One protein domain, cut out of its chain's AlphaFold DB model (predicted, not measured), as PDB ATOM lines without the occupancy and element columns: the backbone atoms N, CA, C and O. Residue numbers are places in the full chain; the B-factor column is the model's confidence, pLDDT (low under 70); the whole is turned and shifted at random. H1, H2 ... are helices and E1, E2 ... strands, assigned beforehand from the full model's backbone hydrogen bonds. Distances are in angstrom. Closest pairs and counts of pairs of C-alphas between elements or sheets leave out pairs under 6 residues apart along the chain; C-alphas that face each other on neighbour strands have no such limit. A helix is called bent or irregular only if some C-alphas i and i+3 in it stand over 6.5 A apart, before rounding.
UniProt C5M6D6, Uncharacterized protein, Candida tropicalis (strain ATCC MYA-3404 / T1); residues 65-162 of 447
ATOM      1  N   GLU A  65      13.035   7.987   2.440       83.19
ATOM      2  CA  GLU A  65      13.875   7.095   3.251       83.19
ATOM      3  C   GLU A  65      14.234   5.821   2.494       83.19
ATOM      4  O   GLU A  65      13.402   5.316   1.745       83.19
ATOM      5  N   VAL A  66      15.439   5.288   2.685       83.25
ATOM      6  CA  VAL A  66      15.941   4.117   1.957       83.25
ATOM      7  C   VAL A  66      16.294   2.990   2.916       83.25
ATOM      8  O   VAL A  66      16.887   3.241   3.960       83.25
ATOM      9  N   ASP A  67      15.925   1.762   2.553       83.06
ATOM     10  CA  ASP A  67      16.280   0.559   3.302       83.06
ATOM     11  C   ASP A  67      17.698   0.126   2.917       83.06
ATOM     12  O   ASP A  67      17.958  -0.254   1.772       83.06
ATOM     13  N   VAL A  68      18.622   0.229   3.868       84.94
ATOM     14  CA  VAL A  68      20.041  -0.068   3.648       84.94
ATOM     15  C   VAL A  68      20.261  -1.564   3.431       84.94
ATOM     16  O   VAL A  68      21.099  -1.942   2.615       84.94
ATOM     17  N   VAL A  69      19.493  -2.422   4.108       83.12
ATOM     18  CA  VAL A  69      19.650  -3.881   4.018       83.12
ATOM     19  C   VAL A  69      19.235  -4.360   2.632       83.12
ATOM     20  O   VAL A  69      19.994  -5.071   1.974       83.12
ATOM     21  N   SER A  70      18.081  -3.895   2.146       82.69
ATOM     22  CA  SER A  70      17.603  -4.204   0.792       82.69
ATOM     23  C   SER A  70      18.539  -3.676  -0.301       82.69
ATOM     24  O   SER A  70      18.717  -4.319  -1.334       82.69
ATOM     25  N   LEU A  71      19.145  -2.502  -0.098       84.12
ATOM     26  CA  LEU A  71      20.108  -1.948  -1.052       84.12
ATOM     27  C   LEU A  71      21.396  -2.770  -1.137       84.12
ATOM     28  O   LEU A  71      21.968  -2.909  -2.221       84.12
ATOM     29  N   LEU A  72      21.901  -3.240   0.004       84.25
ATOM     30  CA  LEU A  72      23.155  -3.987   0.069       84.25
ATOM     31  C   LEU A  72      22.979  -5.444  -0.371       84.25
ATOM     32  O   LEU A  72      23.919  -6.007  -0.931       84.25
ATOM     33  N   SER A  73      21.791  -6.033  -0.197       81.06
ATOM     34  CA  SER A  73      21.489  -7.374  -0.715       81.06
ATOM     35  C   SER A  73      21.445  -7.411  -2.243       81.06
ATOM     36  O   SER A  73      21.936  -8.355  -2.858       81.06
ATOM     37  N   ASN A  74      20.909  -6.357  -2.865       73.25
ATOM     38  CA  ASN A  74      20.855  -6.212  -4.317       73.25
ATOM     39  C   ASN A  74      22.083  -5.440  -4.807       73.25
ATOM     40  O   ASN A  74      22.002  -4.280  -5.222       73.25
ATOM     41  N   TYR A  75      23.251  -6.084  -4.733       66.19
ATOM     42  CA  TYR A  75      24.491  -5.490  -5.224       66.19
ATOM     43  C   TYR A  75      24.419  -5.284  -6.741       66.19
ATOM     44  O   TYR A  75      24.493  -6.229  -7.527       66.19
ATOM     45  N   LYS A  76      24.298  -4.023  -7.155       66.50
ATOM     46  CA  LYS A  76      24.528  -3.593  -8.533       66.50
ATOM     47  C   LYS A  76      25.774  -2.718  -8.531       66.50
ATOM     48  O   LYS A  76      25.737  -1.665  -7.893       66.50
ATOM     49  N   PRO A  77      26.865  -3.126  -9.202       57.34
ATOM     50  CA  PRO A  77      28.029  -2.269  -9.314       57.34
ATOM     51  C   PRO A  77      27.615  -1.005 -10.065       57.34
ATOM     52  O   PRO A  77      27.122  -1.063 -11.190       57.34
ATOM     53  N   ILE A  78      27.782   0.136  -9.411       60.22
ATOM     54  CA  ILE A  78      27.776   1.437 -10.072       60.22
ATOM     55  C   ILE A  78      29.224   1.746 -10.393       60.22
ATOM     56  O   ILE A  78      30.098   1.358  -9.618       60.22
ATOM     57  N   ASP A  79      29.448   2.399 -11.533       62.97
ATOM     58  CA  ASP A  79      30.742   2.855 -12.044       62.97
ATOM     59  C   ASP A  79      31.819   2.997 -10.963       62.97
ATOM     60  O   ASP A  79      31.575   3.631  -9.934       62.97
ATOM     61  N   ASN A  80      33.029   2.488 -11.232       65.69
ATOM     62  CA  ASN A  80      34.196   2.473 -10.329       65.69
ATOM     63  C   ASN A  80      34.758   3.870  -9.970       65.69
ATOM     64  O   ASN A  80      35.938   4.017  -9.655       65.69
ATOM     65  N   SER A  81      33.939   4.915 -10.035       80.62
ATOM     66  CA  SER A  81      34.290   6.243  -9.565       80.62
ATOM     67  C   SER A  81      34.567   6.230  -8.057       80.62
ATOM     68  O   SER A  81      33.925   5.509  -7.287       80.62
ATOM     69  N   LEU A  82      35.498   7.085  -7.622       83.00
ATOM     70  CA  LEU A  82      35.801   7.302  -6.204       83.00
ATOM     71  C   LEU A  82      34.538   7.667  -5.404       83.00
ATOM     72  O   LEU A  82      34.380   7.265  -4.254       83.00
ATOM     73  N   LEU A  83      33.611   8.403  -6.024       82.31
ATOM     74  CA  LEU A  83      32.352   8.807  -5.412       82.31
ATOM     75  C   LEU A  83      31.431   7.611  -5.137       82.31
ATOM     76  O   LEU A  83      30.887   7.501  -4.037       82.31
ATOM     77  N   SER A  84      31.288   6.702  -6.107       81.62
ATOM     78  CA  SER A  84      30.516   5.464  -5.947       81.62
ATOM     79  C   SER A  84      31.100   4.591  -4.838       81.62
ATOM     80  O   SER A  84      30.362   4.099  -3.989       81.62
ATOM     81  N   GLN A  85      32.428   4.449  -4.800       83.12
ATOM     82  CA  GLN A  85      33.122   3.679  -3.764       83.12
ATOM     83  C   GLN A  85      32.920   4.289  -2.373       83.12
ATOM     84  O   GLN A  85      32.602   3.575  -1.425       83.12
ATOM     85  N   ASN A  86      33.032   5.614  -2.246       84.88
ATOM     86  CA  ASN A  86      32.772   6.310  -0.986       84.88
ATOM     87  C   ASN A  86      31.325   6.118  -0.513       84.88
ATOM     88  O   ASN A  86      31.093   5.903   0.678       84.88
ATOM     89  N   LEU A  87      30.357   6.166  -1.434       86.19
ATOM     90  CA  LEU A  87      28.953   5.899  -1.125       86.19
ATOM     91  C   LEU A  87      28.742   4.459  -0.639       86.19
ATOM     92  O   LEU A  87      28.094   4.267   0.390       86.19
ATOM     93  N   GLU A  88      29.317   3.467  -1.321       86.19
ATOM     94  CA  GLU A  88      29.253   2.062  -0.894       86.19
ATOM     95  C   GLU A  88      29.885   1.846   0.480       86.19
ATOM     96  O   GLU A  88      29.268   1.234   1.351       86.19
ATOM     97  N   ASN A  89      31.080   2.390   0.711       85.44
ATOM     98  CA  ASN A  89      31.779   2.263   1.989       85.44
ATOM     99  C   ASN A  89      30.964   2.863   3.138       85.44
ATOM    100  O   ASN A  89      30.904   2.288   4.225       85.44
ATOM    101  N   ILE A  90      30.285   3.989   2.895       85.44
ATOM    102  CA  ILE A  90      29.382   4.590   3.878       85.44
ATOM    103  C   ILE A  90      28.163   3.700   4.124       85.44
ATOM    104  O   ILE A  90      27.835   3.463   5.283       85.44
ATOM    105  N   LEU A  91      27.507   3.177   3.084       86.25
ATOM    106  CA  LEU A  91      26.347   2.291   3.247       86.25
ATOM    107  C   LEU A  91      26.715   1.008   4.010       86.25
ATOM    108  O   LEU A  91      26.002   0.624   4.939       86.25
ATOM    109  N   ARG A  92      27.859   0.394   3.688       86.44
ATOM    110  CA  ARG A  92      28.410  -0.752   4.430       86.44
ATOM    111  C   ARG A  92      28.730  -0.386   5.873       86.44
ATOM    112  O   ARG A  92      28.344  -1.109   6.784       86.44
ATOM    113  N   GLY A  93      29.356   0.768   6.096       83.56
ATOM    114  CA  GLY A  93      29.637   1.277   7.436       83.56
ATOM    115  C   GLY A  93      28.371   1.489   8.272       83.56
ATOM    116  O   GLY A  93      28.374   1.168   9.459       83.56
ATOM    117  N   ILE A  94      27.284   1.979   7.664       84.44
ATOM    118  CA  ILE A  94      25.970   2.097   8.318       84.44
ATOM    119  C   ILE A  94      25.449   0.710   8.711       84.44
ATOM    120  O   ILE A  94      24.985   0.547   9.837       84.44
ATOM    121  N   TYR A  95      25.537  -0.284   7.822       85.38
ATOM    122  CA  TYR A  95      25.109  -1.651   8.127       85.38
ATOM    123  C   TYR A  95      25.908  -2.251   9.287       85.38
ATOM    124  O   TYR A  95      25.317  -2.608  10.299       85.38
ATOM    125  N   VAL A  96      27.241  -2.272   9.187       85.31
ATOM    126  CA  VAL A  96      28.138  -2.888  10.183       85.31
ATOM    127  C   VAL A  96      27.956  -2.269  11.573       85.31
ATOM    128  O   VAL A  96      27.902  -2.985  12.570       85.31
ATOM    129  N   ARG A  97      27.793  -0.941  11.671       83.31
ATOM    130  CA  ARG A  97      27.543  -0.275  12.965       83.31
ATOM    131  C   ARG A  97      26.219  -0.673  13.614       83.31
ATOM    132  O   ARG A  97      26.111  -0.637  14.836       83.31
ATOM    133  N   ASN A  98      25.219  -1.000  12.803       81.06
ATOM    134  CA  ASN A  98      23.852  -1.263  13.244       81.06
ATOM    135  C   ASN A  98      23.496  -2.762  13.213       81.06
ATOM    136  O   ASN A  98      22.390  -3.132  13.606       81.06
ATOM    137  N   GLU A  99      24.423  -3.621  12.783       83.56
ATOM    138  CA  GLU A  99      24.221  -5.051  12.533       83.56
ATOM    139  C   GLU A  99      23.749  -5.797  13.782       83.56
ATOM    140  O   GLU A  99      22.740  -6.495  13.727       83.56
ATOM    141  N   ALA A 100      24.412  -5.603  14.927       80.69
ATOM    142  CA  ALA A 100      24.049  -6.279  16.173       80.69
ATOM    143  C   ALA A 100      22.608  -5.951  16.607       80.69
ATOM    144  O   ALA A 100      21.836  -6.842  16.959       80.69
ATOM    145  N   THR A 101      22.218  -4.676  16.537       76.44
ATOM    146  CA  THR A 101      20.857  -4.235  16.871       76.44
ATOM    147  C   THR A 101      19.839  -4.750  15.858       76.44
ATOM    148  O   THR A 101      18.779  -5.233  16.252       76.44
ATOM    149  N   TYR A 102      20.168  -4.714  14.569       78.81
ATOM    150  CA  TYR A 102      19.318  -5.255  13.511       78.81
ATOM    151  C   TYR A 102      19.086  -6.765  13.678       78.81
ATOM    152  O   TYR A 102      17.945  -7.212  13.639       78.81
ATOM    153  N   LEU A 103      20.133  -7.543  13.960       80.62
ATOM    154  CA  LEU A 103      20.045  -8.991  14.156       80.62
ATOM    155  C   LEU A 103      19.127  -9.388  15.315       80.62
ATOM    156  O   LEU A 103      18.407 -10.379  15.214       80.62
ATOM    157  N   THR A 104      19.115  -8.606  16.398       78.75
ATOM    158  CA  THR A 104      18.222  -8.866  17.543       78.75
ATOM    159  C   THR A 104      16.737  -8.664  17.229       78.75
ATOM    160  O   THR A 104      15.901  -9.266  17.895       78.75
ATOM    161  N   HIS A 105      16.405  -7.861  16.212       75.06
ATOM    162  CA  HIS A 105      15.031  -7.492  15.848       75.06
ATOM    163  C   HIS A 105      14.779  -7.658  14.342       75.06
ATOM    164  O   HIS A 105      14.079  -6.852  13.725       75.06
ATOM    165  N   ILE A 106      15.362  -8.701  13.742       73.31
ATOM    166  CA  ILE A 106      15.384  -8.907  12.285       73.31
ATOM    167  C   ILE A 106      13.985  -9.046  11.666       73.31
ATOM    168  O   ILE A 106      13.787  -8.736  10.496       73.31
ATOM    169  N   ASN A 107      13.010  -9.497  12.459       69.50
ATOM    170  CA  ASN A 107      11.628  -9.677  12.020       69.50
ATOM    171  C   ASN A 107      10.784  -8.395  12.140       69.50
ATOM    172  O   ASN A 107       9.749  -8.295  11.484       69.50
ATOM    173  N   ASP A 108      11.230  -7.418  12.940       67.12
ATOM    174  CA  ASP A 108      10.420  -6.262  13.350       67.12
ATOM    175  C   ASP A 108      10.955  -4.928  12.799       67.12
ATOM    176  O   ASP A 108      10.202  -3.957  12.640       67.12
ATOM    177  N   THR A 109      12.258  -4.865  12.495       70.19
ATOM    178  CA  THR A 109      12.962  -3.624  12.147       70.19
ATOM    179  C   THR A 109      13.901  -3.773  10.958       70.19
ATOM    180  O   THR A 109      14.524  -4.812  10.759       70.19
ATOM    181  N   THR A 110      14.067  -2.683  10.206       77.12
ATOM    182  CA  THR A 110      15.082  -2.574   9.148       77.12
ATOM    183  C   THR A 110      15.940  -1.329   9.359       77.12
ATOM    184  O   THR A 110      15.524  -0.372  10.027       77.12
ATOM    185  N   ILE A 111      17.165  -1.340   8.826       81.38
ATOM    186  CA  ILE A 111      18.072  -0.189   8.895       81.38
ATOM    187  C   ILE A 111      17.674   0.803   7.802       81.38
ATOM    188  O   ILE A 111      17.719   0.489   6.612       81.38
ATOM    189  N   ILE A 112      17.331   2.026   8.205       82.31
ATOM    190  CA  ILE A 112      16.957   3.106   7.292       82.31
ATOM    191  C   ILE A 112      18.075   4.142   7.204       82.31
ATOM    192  O   ILE A 112      18.628   4.570   8.215       82.31
ATOM    193  N   ALA A 113      18.326   4.637   5.996       83.56
ATOM    194  CA  ALA A 113      19.047   5.880   5.765       83.56
ATOM    195  C   ALA A 113      18.114   6.927   5.143       83.56
ATOM    196  O   ALA A 113      17.415   6.665   4.164       83.56
ATOM    197  N   LYS A 114      18.126   8.149   5.682       84.19
ATOM    198  CA  LYS A 114      17.454   9.309   5.094       84.19
ATOM    199  C   LYS A 114      18.483  10.178   4.364       84.19
ATOM    200  O   LYS A 114      19.163  10.973   5.020       84.19
ATOM    201  N   PRO A 115      18.625  10.035   3.035       84.12
ATOM    202  CA  PRO A 115      19.517  10.870   2.247       84.12
ATOM    203  C   PRO A 115      18.950  12.286   2.096       84.12
ATOM    204  O   PRO A 115      17.767  12.492   1.814       84.12
ATOM    205  N   ILE A 116      19.820  13.275   2.264       84.50
ATOM    206  CA  ILE A 116      19.554  14.690   2.028       84.50
ATOM    207  C   ILE A 116      20.615  15.181   1.060       84.50
ATOM    208  O   ILE A 116      21.801  15.211   1.391       84.50
ATOM    209  N   PHE A 117      20.185  15.587  -0.126       85.19
ATOM    210  CA  PHE A 117      21.075  16.180  -1.110       85.19
ATOM    211  C   PHE A 117      21.095  17.693  -0.925       85.19
ATOM    212  O   PHE A 117      20.044  18.335  -0.948       85.19
ATOM    213  N   ILE A 118      22.276  18.266  -0.730       84.75
ATOM    214  CA  ILE A 118      22.470  19.694  -0.511       84.75
ATOM    215  C   ILE A 118      23.415  20.223  -1.585       84.75
ATOM    216  O   ILE A 118      24.551  19.773  -1.681       84.75
ATOM    217  N   CYS A 119      22.971  21.199  -2.370       81.81
ATOM    218  CA  CYS A 119      23.834  21.925  -3.298       81.81
ATOM    219  C   CYS A 119      23.884  23.392  -2.878       81.81
ATOM    220  O   CYS A 119      22.863  24.087  -2.876       81.81
ATOM    221  N   ASN A 120      25.087  23.838  -2.529       79.50
ATOM    222  CA  ASN A 120      25.404  25.227  -2.212       79.50
ATOM    223  C   ASN A 120      26.269  25.813  -3.338       79.50
ATOM    224  O   ASN A 120      26.576  25.118  -4.300       79.50
ATOM    225  N   ASP A 121      26.719  27.061  -3.209       71.25
ATOM    226  CA  ASP A 121      27.580  27.678  -4.231       71.25
ATOM    227  C   ASP A 121      28.964  27.017  -4.339       71.25
ATOM    228  O   ASP A 121      29.564  26.988  -5.404       71.25
ATOM    229  N   ASN A 122      29.484  26.467  -3.241       76.69
ATOM    230  CA  ASN A 122      30.877  26.010  -3.180       76.69
ATOM    231  C   ASN A 122      31.021  24.488  -3.243       76.69
ATOM    232  O   ASN A 122      32.112  23.975  -3.496       76.69
ATOM    233  N   SER A 123      29.942  23.756  -2.980       81.88
ATOM    234  CA  SER A 123      29.989  22.305  -2.885       81.88
ATOM    235  C   SER A 123      28.628  21.658  -3.064       81.88
ATOM    236  O   SER A 123      27.585  22.239  -2.740       81.88
ATOM    237  N   ILE A 124      28.681  20.400  -3.469       82.88
ATOM    238  CA  ILE A 124      27.584  19.449  -3.391       82.88
ATOM    239  C   ILE A 124      27.883  18.532  -2.215       82.88
ATOM    240  O   ILE A 124      28.989  18.011  -2.100       82.88
ATOM    241  N   SER A 125      26.913  18.340  -1.332       84.81
ATOM    242  CA  SER A 125      27.035  17.404  -0.224       84.81
ATOM    243  C   SER A 125      25.805  16.521  -0.112       84.81
ATOM    244  O   SER A 125      24.685  17.033  -0.093       84.81
ATOM    245  N   THR A 126      26.011  15.221   0.045       83.06
ATOM    246  CA  THR A 126      24.948  14.282   0.404       83.06
ATOM    247  C   THR A 126      25.126  13.861   1.853       83.06
ATOM    248  O   THR A 126      26.197  13.392   2.236       83.06
ATOM    249  N   ILE A 127      24.076  14.037   2.653       84.50
ATOM    250  CA  ILE A 127      24.034  13.638   4.062       84.50
ATOM    251  C   ILE A 127      23.130  12.419   4.191       84.50
ATOM    252  O   ILE A 127      21.964  12.482   3.811       84.50
ATOM    253  N   LEU A 128      23.642  11.331   4.757       82.75
ATOM    254  CA  LEU A 128      22.861  10.144   5.100       82.75
ATOM    255  C   LEU A 128      22.624  10.141   6.609       82.75
ATOM    256  O   LEU A 128      23.573  10.003   7.384       82.75
ATOM    257  N   ILE A 129      21.366  10.336   7.007       81.50
ATOM    258  CA  ILE A 129      20.942  10.272   8.408       81.50
ATOM    259  C   ILE A 129      20.481   8.852   8.714       81.50
ATOM    260  O   ILE A 129      19.525   8.369   8.109       81.50
ATOM    261  N   GLU A 130      21.155   8.206   9.656       80.75
ATOM    262  CA  GLU A 130      20.870   6.827  10.052       80.75
ATOM    263  C   GLU A 130      19.622   6.710  10.936       80.75
ATOM    264  O   GLU A 130      19.301   7.587  11.748       80.75
ATOM    265  N   GLY A 131      18.917   5.594  10.780       74.19
ATOM    266  CA  GLY A 131      17.690   5.276  11.479       74.19
ATOM    267  C   GLY A 131      17.364   3.781  11.457       74.19
ATOM    268  O   GLY A 131      18.038   2.965  10.849       74.19
ATOM    269  N   PHE A 132      16.269   3.453  12.129       70.25
ATOM    270  CA  PHE A 132      15.660   2.129  12.230       70.25
ATOM    271  C   PHE A 132      14.170   2.338  12.009       70.25
ATOM    272  O   PHE A 132      13.597   3.234  12.654       70.25
ATOM    273  N   PHE A 133      13.587   1.561  11.107       65.25
ATOM    274  CA  PHE A 133      12.141   1.429  10.968       65.25
ATOM    275  C   PHE A 133      11.624   0.453  12.012       65.25
ATOM    276  O   PHE A 133      12.315  -0.517  12.296       65.25
ATOM    277  N   ASN A 134      10.425   0.669  12.544       59.75
ATOM    278  CA  ASN A 134       9.751  -0.329  13.368       59.75
ATOM    279  C   ASN A 134       8.345  -0.527  12.800       59.75
ATOM    280  O   ASN A 134       7.642   0.463  12.584       59.75
ATOM    281  N   GLY A 135       7.966  -1.773  12.510       50.34
ATOM    282  CA  GLY A 135       6.758  -2.124  11.750       50.34
ATOM    283  C   GLY A 135       5.408  -1.817  12.416       50.34
ATOM    284  O   GLY A 135       4.366  -2.102  11.821       50.34
ATOM    285  N   ASP A 136       5.387  -1.230  13.615       48.03
ATOM    286  CA  ASP A 136       4.153  -0.938  14.349       48.03
ATOM    287  C   ASP A 136       3.343   0.200  13.703       48.03
ATOM    288  O   ASP A 136       3.647   1.393  13.803       48.03
ATOM    289  N   LYS A 137       2.254  -0.217  13.052       45.06
ATOM    290  CA  LYS A 137       1.396   0.525  12.113       45.06
ATOM    291  C   LYS A 137       0.666   1.768  12.642       45.06
ATOM    292  O   LYS A 137       0.001   2.428  11.846       45.06
ATOM    293  N   GLU A 138       0.758   2.134  13.918       41.00
ATOM    294  CA  GLU A 138      -0.046   3.251  14.453       41.00
ATOM    295  C   GLU A 138       0.694   4.575  14.635       41.00
ATOM    296  O   GLU A 138       0.061   5.612  14.845       41.00
ATOM    297  N   GLN A 139       2.014   4.614  14.467       39.75
ATOM    298  CA  GLN A 139       2.727   5.886  14.404       39.75
ATOM    299  C   GLN A 139       3.784   5.825  13.308       39.75
ATOM    300  O   GLN A 139       4.913   5.423  13.550       39.75
ATOM    301  N   ASN A 140       3.437   6.343  12.122       40.75
ATOM    302  CA  ASN A 140       4.352   6.727  11.027       40.75
ATOM    303  C   ASN A 140       5.334   7.851  11.433       40.75
ATOM    304  O   ASN A 140       5.674   8.741  10.652       40.75
ATOM    305  N   LYS A 141       5.761   7.868  12.690       41.75
ATOM    306  CA  LYS A 141       6.903   8.623  13.156       41.75
ATOM    307  C   LYS A 141       7.988   7.594  13.347       41.75
ATOM    308  O   LYS A 141       7.814   6.669  14.130       41.75
ATOM    309  N   LEU A 142       9.105   7.802  12.659       42.56
ATOM    310  CA  LEU A 142      10.393   7.236  13.024       42.56
ATOM    311  C   LEU A 142      10.488   7.371  14.550       42.56
ATOM    312  O   LEU A 142      10.695   8.478  15.055       42.56
ATOM    313  N   LYS A 143      10.234   6.293  15.307       42.16
ATOM    314  CA  LYS A 143      10.578   6.292  16.722       42.16
ATOM    315  C   LYS A 143      12.094   6.391  16.669       42.16
ATOM    316  O   LYS A 143      12.806   5.433  16.355       42.16
ATOM    317  N   LEU A 144      12.597   7.605  16.890       47.69
ATOM    318  CA  LEU A 144      13.964   7.846  17.323       47.69
ATOM    319  C   LEU A 144      14.096   7.226  18.726       47.69
ATOM    320  O   LEU A 144      14.339   7.916  19.708       47.69
ATOM    321  N   GLY A 145      13.840   5.919  18.842       37.03
ATOM    322  CA  GLY A 145      14.205   5.132  20.000       37.03
ATOM    323  C   GLY A 145      15.716   5.201  20.060       37.03
ATOM    324  O   GLY A 145      16.370   4.729  19.138       37.03
ATOM    325  N   HIS A 146      16.202   5.943  21.054       41.34
ATOM    326  CA  HIS A 146      17.597   6.102  21.459       41.34
ATOM    327  C   HIS A 146      18.610   5.950  20.309       41.34
ATOM    328  O   HIS A 146      19.281   4.933  20.186       41.34
ATOM    329  N   LYS A 147      18.704   6.959  19.438       44.91
ATOM    330  CA  LYS A 147      19.613   6.943  18.282       44.91
ATOM    331  C   LYS A 147      20.671   8.019  18.424       44.91
ATOM    332  O   LYS A 147      20.367   9.206  18.317       44.91
ATOM    333  N   THR A 148      21.920   7.607  18.583       45.31
ATOM    334  CA  THR A 148      23.067   8.359  18.073       45.31
ATOM    335  C   THR A 148      22.806   8.669  16.601       45.31
ATOM    336  O   THR A 148      22.897   7.793  15.745       45.31
ATOM    337  N   ILE A 149      22.396   9.904  16.305       54.75
ATOM    338  CA  ILE A 149      22.193  10.367  14.933       54.75
ATOM    339  C   ILE A 149      23.580  10.552  14.324       54.75
ATOM    340  O   ILE A 149      24.206  11.598  14.496       54.75
ATOM    341  N   VAL A 150      24.072   9.530  13.635       61.00
ATOM    342  CA  VAL A 150      25.318   9.625  12.879       61.00
ATOM    343  C   VAL A 150      24.987  10.198  11.502       61.00
ATOM    344  O   VAL A 150      24.106   9.708  10.793       61.00
ATOM    345  N   GLN A 151      25.652  11.301  11.162       72.12
ATOM    346  CA  GLN A 151      25.556  11.941   9.854       72.12
ATOM    347  C   GLN A 151      26.781  11.548   9.039       72.12
ATOM    348  O   GLN A 151      27.897  11.939   9.376       72.12
ATOM    349  N   ASN A 152      26.577  10.808   7.953       74.06
ATOM    350  CA  ASN A 152      27.652  10.518   7.007       74.06
ATOM    351  C   ASN A 152      27.562  11.523   5.861       74.06
ATOM    352  O   ASN A 152      26.506  11.642   5.233       74.06
ATOM    353  N   ILE A 153      28.643  12.264   5.619       78.06
ATOM    354  CA  ILE A 153      28.664  13.373   4.665       78.06
ATOM    355  C   ILE A 153      29.641  13.048   3.542       78.06
ATOM    356  O   ILE A 153      30.835  12.883   3.775       78.06
ATOM    357  N   ILE A 154      29.138  13.035   2.312       79.56
ATOM    358  CA  ILE A 154      29.957  12.983   1.101       79.56
ATOM    359  C   ILE A 154      29.926  14.379   0.506       79.56
ATOM    360  O   ILE A 154      28.846  14.847   0.163       79.56
ATOM    361  N   THR A 155      31.072  15.056   0.428       83.06
ATOM    362  CA  THR A 155      31.158  16.424  -0.103       83.06
ATOM    363  C   THR A 155      32.096  16.474  -1.292       83.06
ATOM    364  O   THR A 155      33.271  16.141  -1.162       83.06
ATOM    365  N   GLU A 156      31.606  16.987  -2.412       79.56
ATOM    366  CA  GLU A 156      32.436  17.382  -3.540       79.56
ATOM    367  C   GLU A 156      32.442  18.903  -3.666       79.56
ATOM    368  O   GLU A 156      31.397  19.558  -3.661       79.56
ATOM    369  N   ARG A 157      33.638  19.485  -3.744       81.88
ATOM    370  CA  ARG A 157      33.805  20.932  -3.903       81.88
ATOM    371  C   ARG A 157      33.853  21.282  -5.374       81.88
ATOM    372  O   ARG A 157      34.511  20.601  -6.154       81.88
ATOM    373  N   PHE A 158      33.213  22.386  -5.726       79.00
ATOM    374  CA  PHE A 158      33.353  22.911  -7.068       79.00
ATOM    375  C   PHE A 158      34.760  23.482  -7.285       79.00
ATOM    376  O   PHE A 158      35.339  24.060  -6.361       79.00
ATOM    377  N   PRO A 159      35.307  23.373  -8.507       69.81
ATOM    378  CA  PRO A 159      36.642  23.879  -8.825       69.81
ATOM    379  C   PRO A 159      36.726  25.414  -8.794       69.81
ATOM    380  O   PRO A 159      37.811  25.971  -8.644       69.81
ATOM    381  N   HIS A 160      35.591  26.106  -8.926       72.50
ATOM    382  CA  HIS A 160      35.522  27.561  -8.999       72.50
ATOM    383  C   HIS A 160      34.576  28.127  -7.938       72.50
ATOM    384  O   HIS A 160      33.498  27.587  -7.700       72.50
ATOM    385  N   SER A 161      34.973  29.246  -7.324       61.59
ATOM    386  CA  SER A 161      34.205  29.927  -6.271       61.59
ATOM    387  C   SER A 161      33.001  30.711  -6.796       61.59
ATOM    388  O   SER A 161      32.067  30.975  -6.047       61.59
ATOM    389  N   PHE A 162      33.011  31.104  -8.074       65.25
ATOM    390  CA  PHE A 162      31.927  31.862  -8.698       65.25
ATOM    391  C   PHE A 162      31.155  30.994  -9.691       65.25
ATOM    392  O   PHE A 162      31.480  30.921 -10.879       65.25
TER     393      PHE A 162
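AT A GLANCE: This is residues 65 to 162 of the 447 residues of an uncharacterized protein of Candida tropicalis (strain ATCC MYA-3404 / T1) (UniProt C5M6D6). A long, twisted sheet of three strands, E1, E2 and E3, is covered by one long helix, H2, which runs along the strands over E1 and E2; the two make two layers, a helix on one face of a sheet. The short helix H1 stands crosswise to H2 and only grazes the sheet. The printed part has 98 residues, with two named helices and three named strands in the order H1 H2 E1 E2 E3; the sheet's order is E1 - E2 - E3, all antiparallel, and the class is mixed, helices and strands. The whole is elongated, 48 by 28 by 20 A, and only just loose, close to compact, with a radius of gyration of the C-alphas of 15.4 A.

HOW THE PARTS SIT: Before H1, residues 68 to 73, residues 66 to 67 pair antiparallel with residues 112 to 113 of E1, residues 109 to 119. H1 touches residues 91 to 95 alone of H2, residues 82 to 104, about perpendicular at 76 degrees; the closest C-alphas, of Val 68 and Leu 91, are 6.7 A apart. H1 only grazes the sheet, with its residues 68 to 70. H2 is on the sheet at a height of 8.4 A; the closest C-alphas of H2 and E1 are those of Tyr 102 and Thr 110, 6.6 A apart. E1 and E2, residues 123 to 134, are a hairpin at 161 degrees, with N 114 and O 129 within hydrogen-bond range at 2.8 A. On the local plane H2 runs along the strands, at 18 degrees to E2. E2 and E3, residues 151 to 157, are a hairpin at 162 degrees, with N 126 and O 154 at 2.9 A. The three strands are a meander, each the antiparallel neighbour of the one before. In H1 every O i to N i+4 pair is within hydrogen-bond range; in H2, 17 of 19 are.

IN THESE COORDINATES: H1 begins at C-alpha 68, (20.041, -0.068, 3.648), and is 8.6 A long. H2 measures 33.7 A; it is irregular, with C-alphas 97 and 100 7.7 A apart, and has a kink of 50 degrees near residue 98. E1 is 31.8 A long, E2 34.4 A and E3 18.4 A, ending at C-alpha 157, (33.805, 20.932, -3.903).

THE WHOLE: The C-alphas of Asn 107 and Phe 162 are the two farthest apart, 50.7 A. The printed part has no cut. The link from E2 to E3, residues 135 to 150, is long. The mean pLDDT of the printed part is 73.0; residues under 70 include 75 to 80 and 133 to 150.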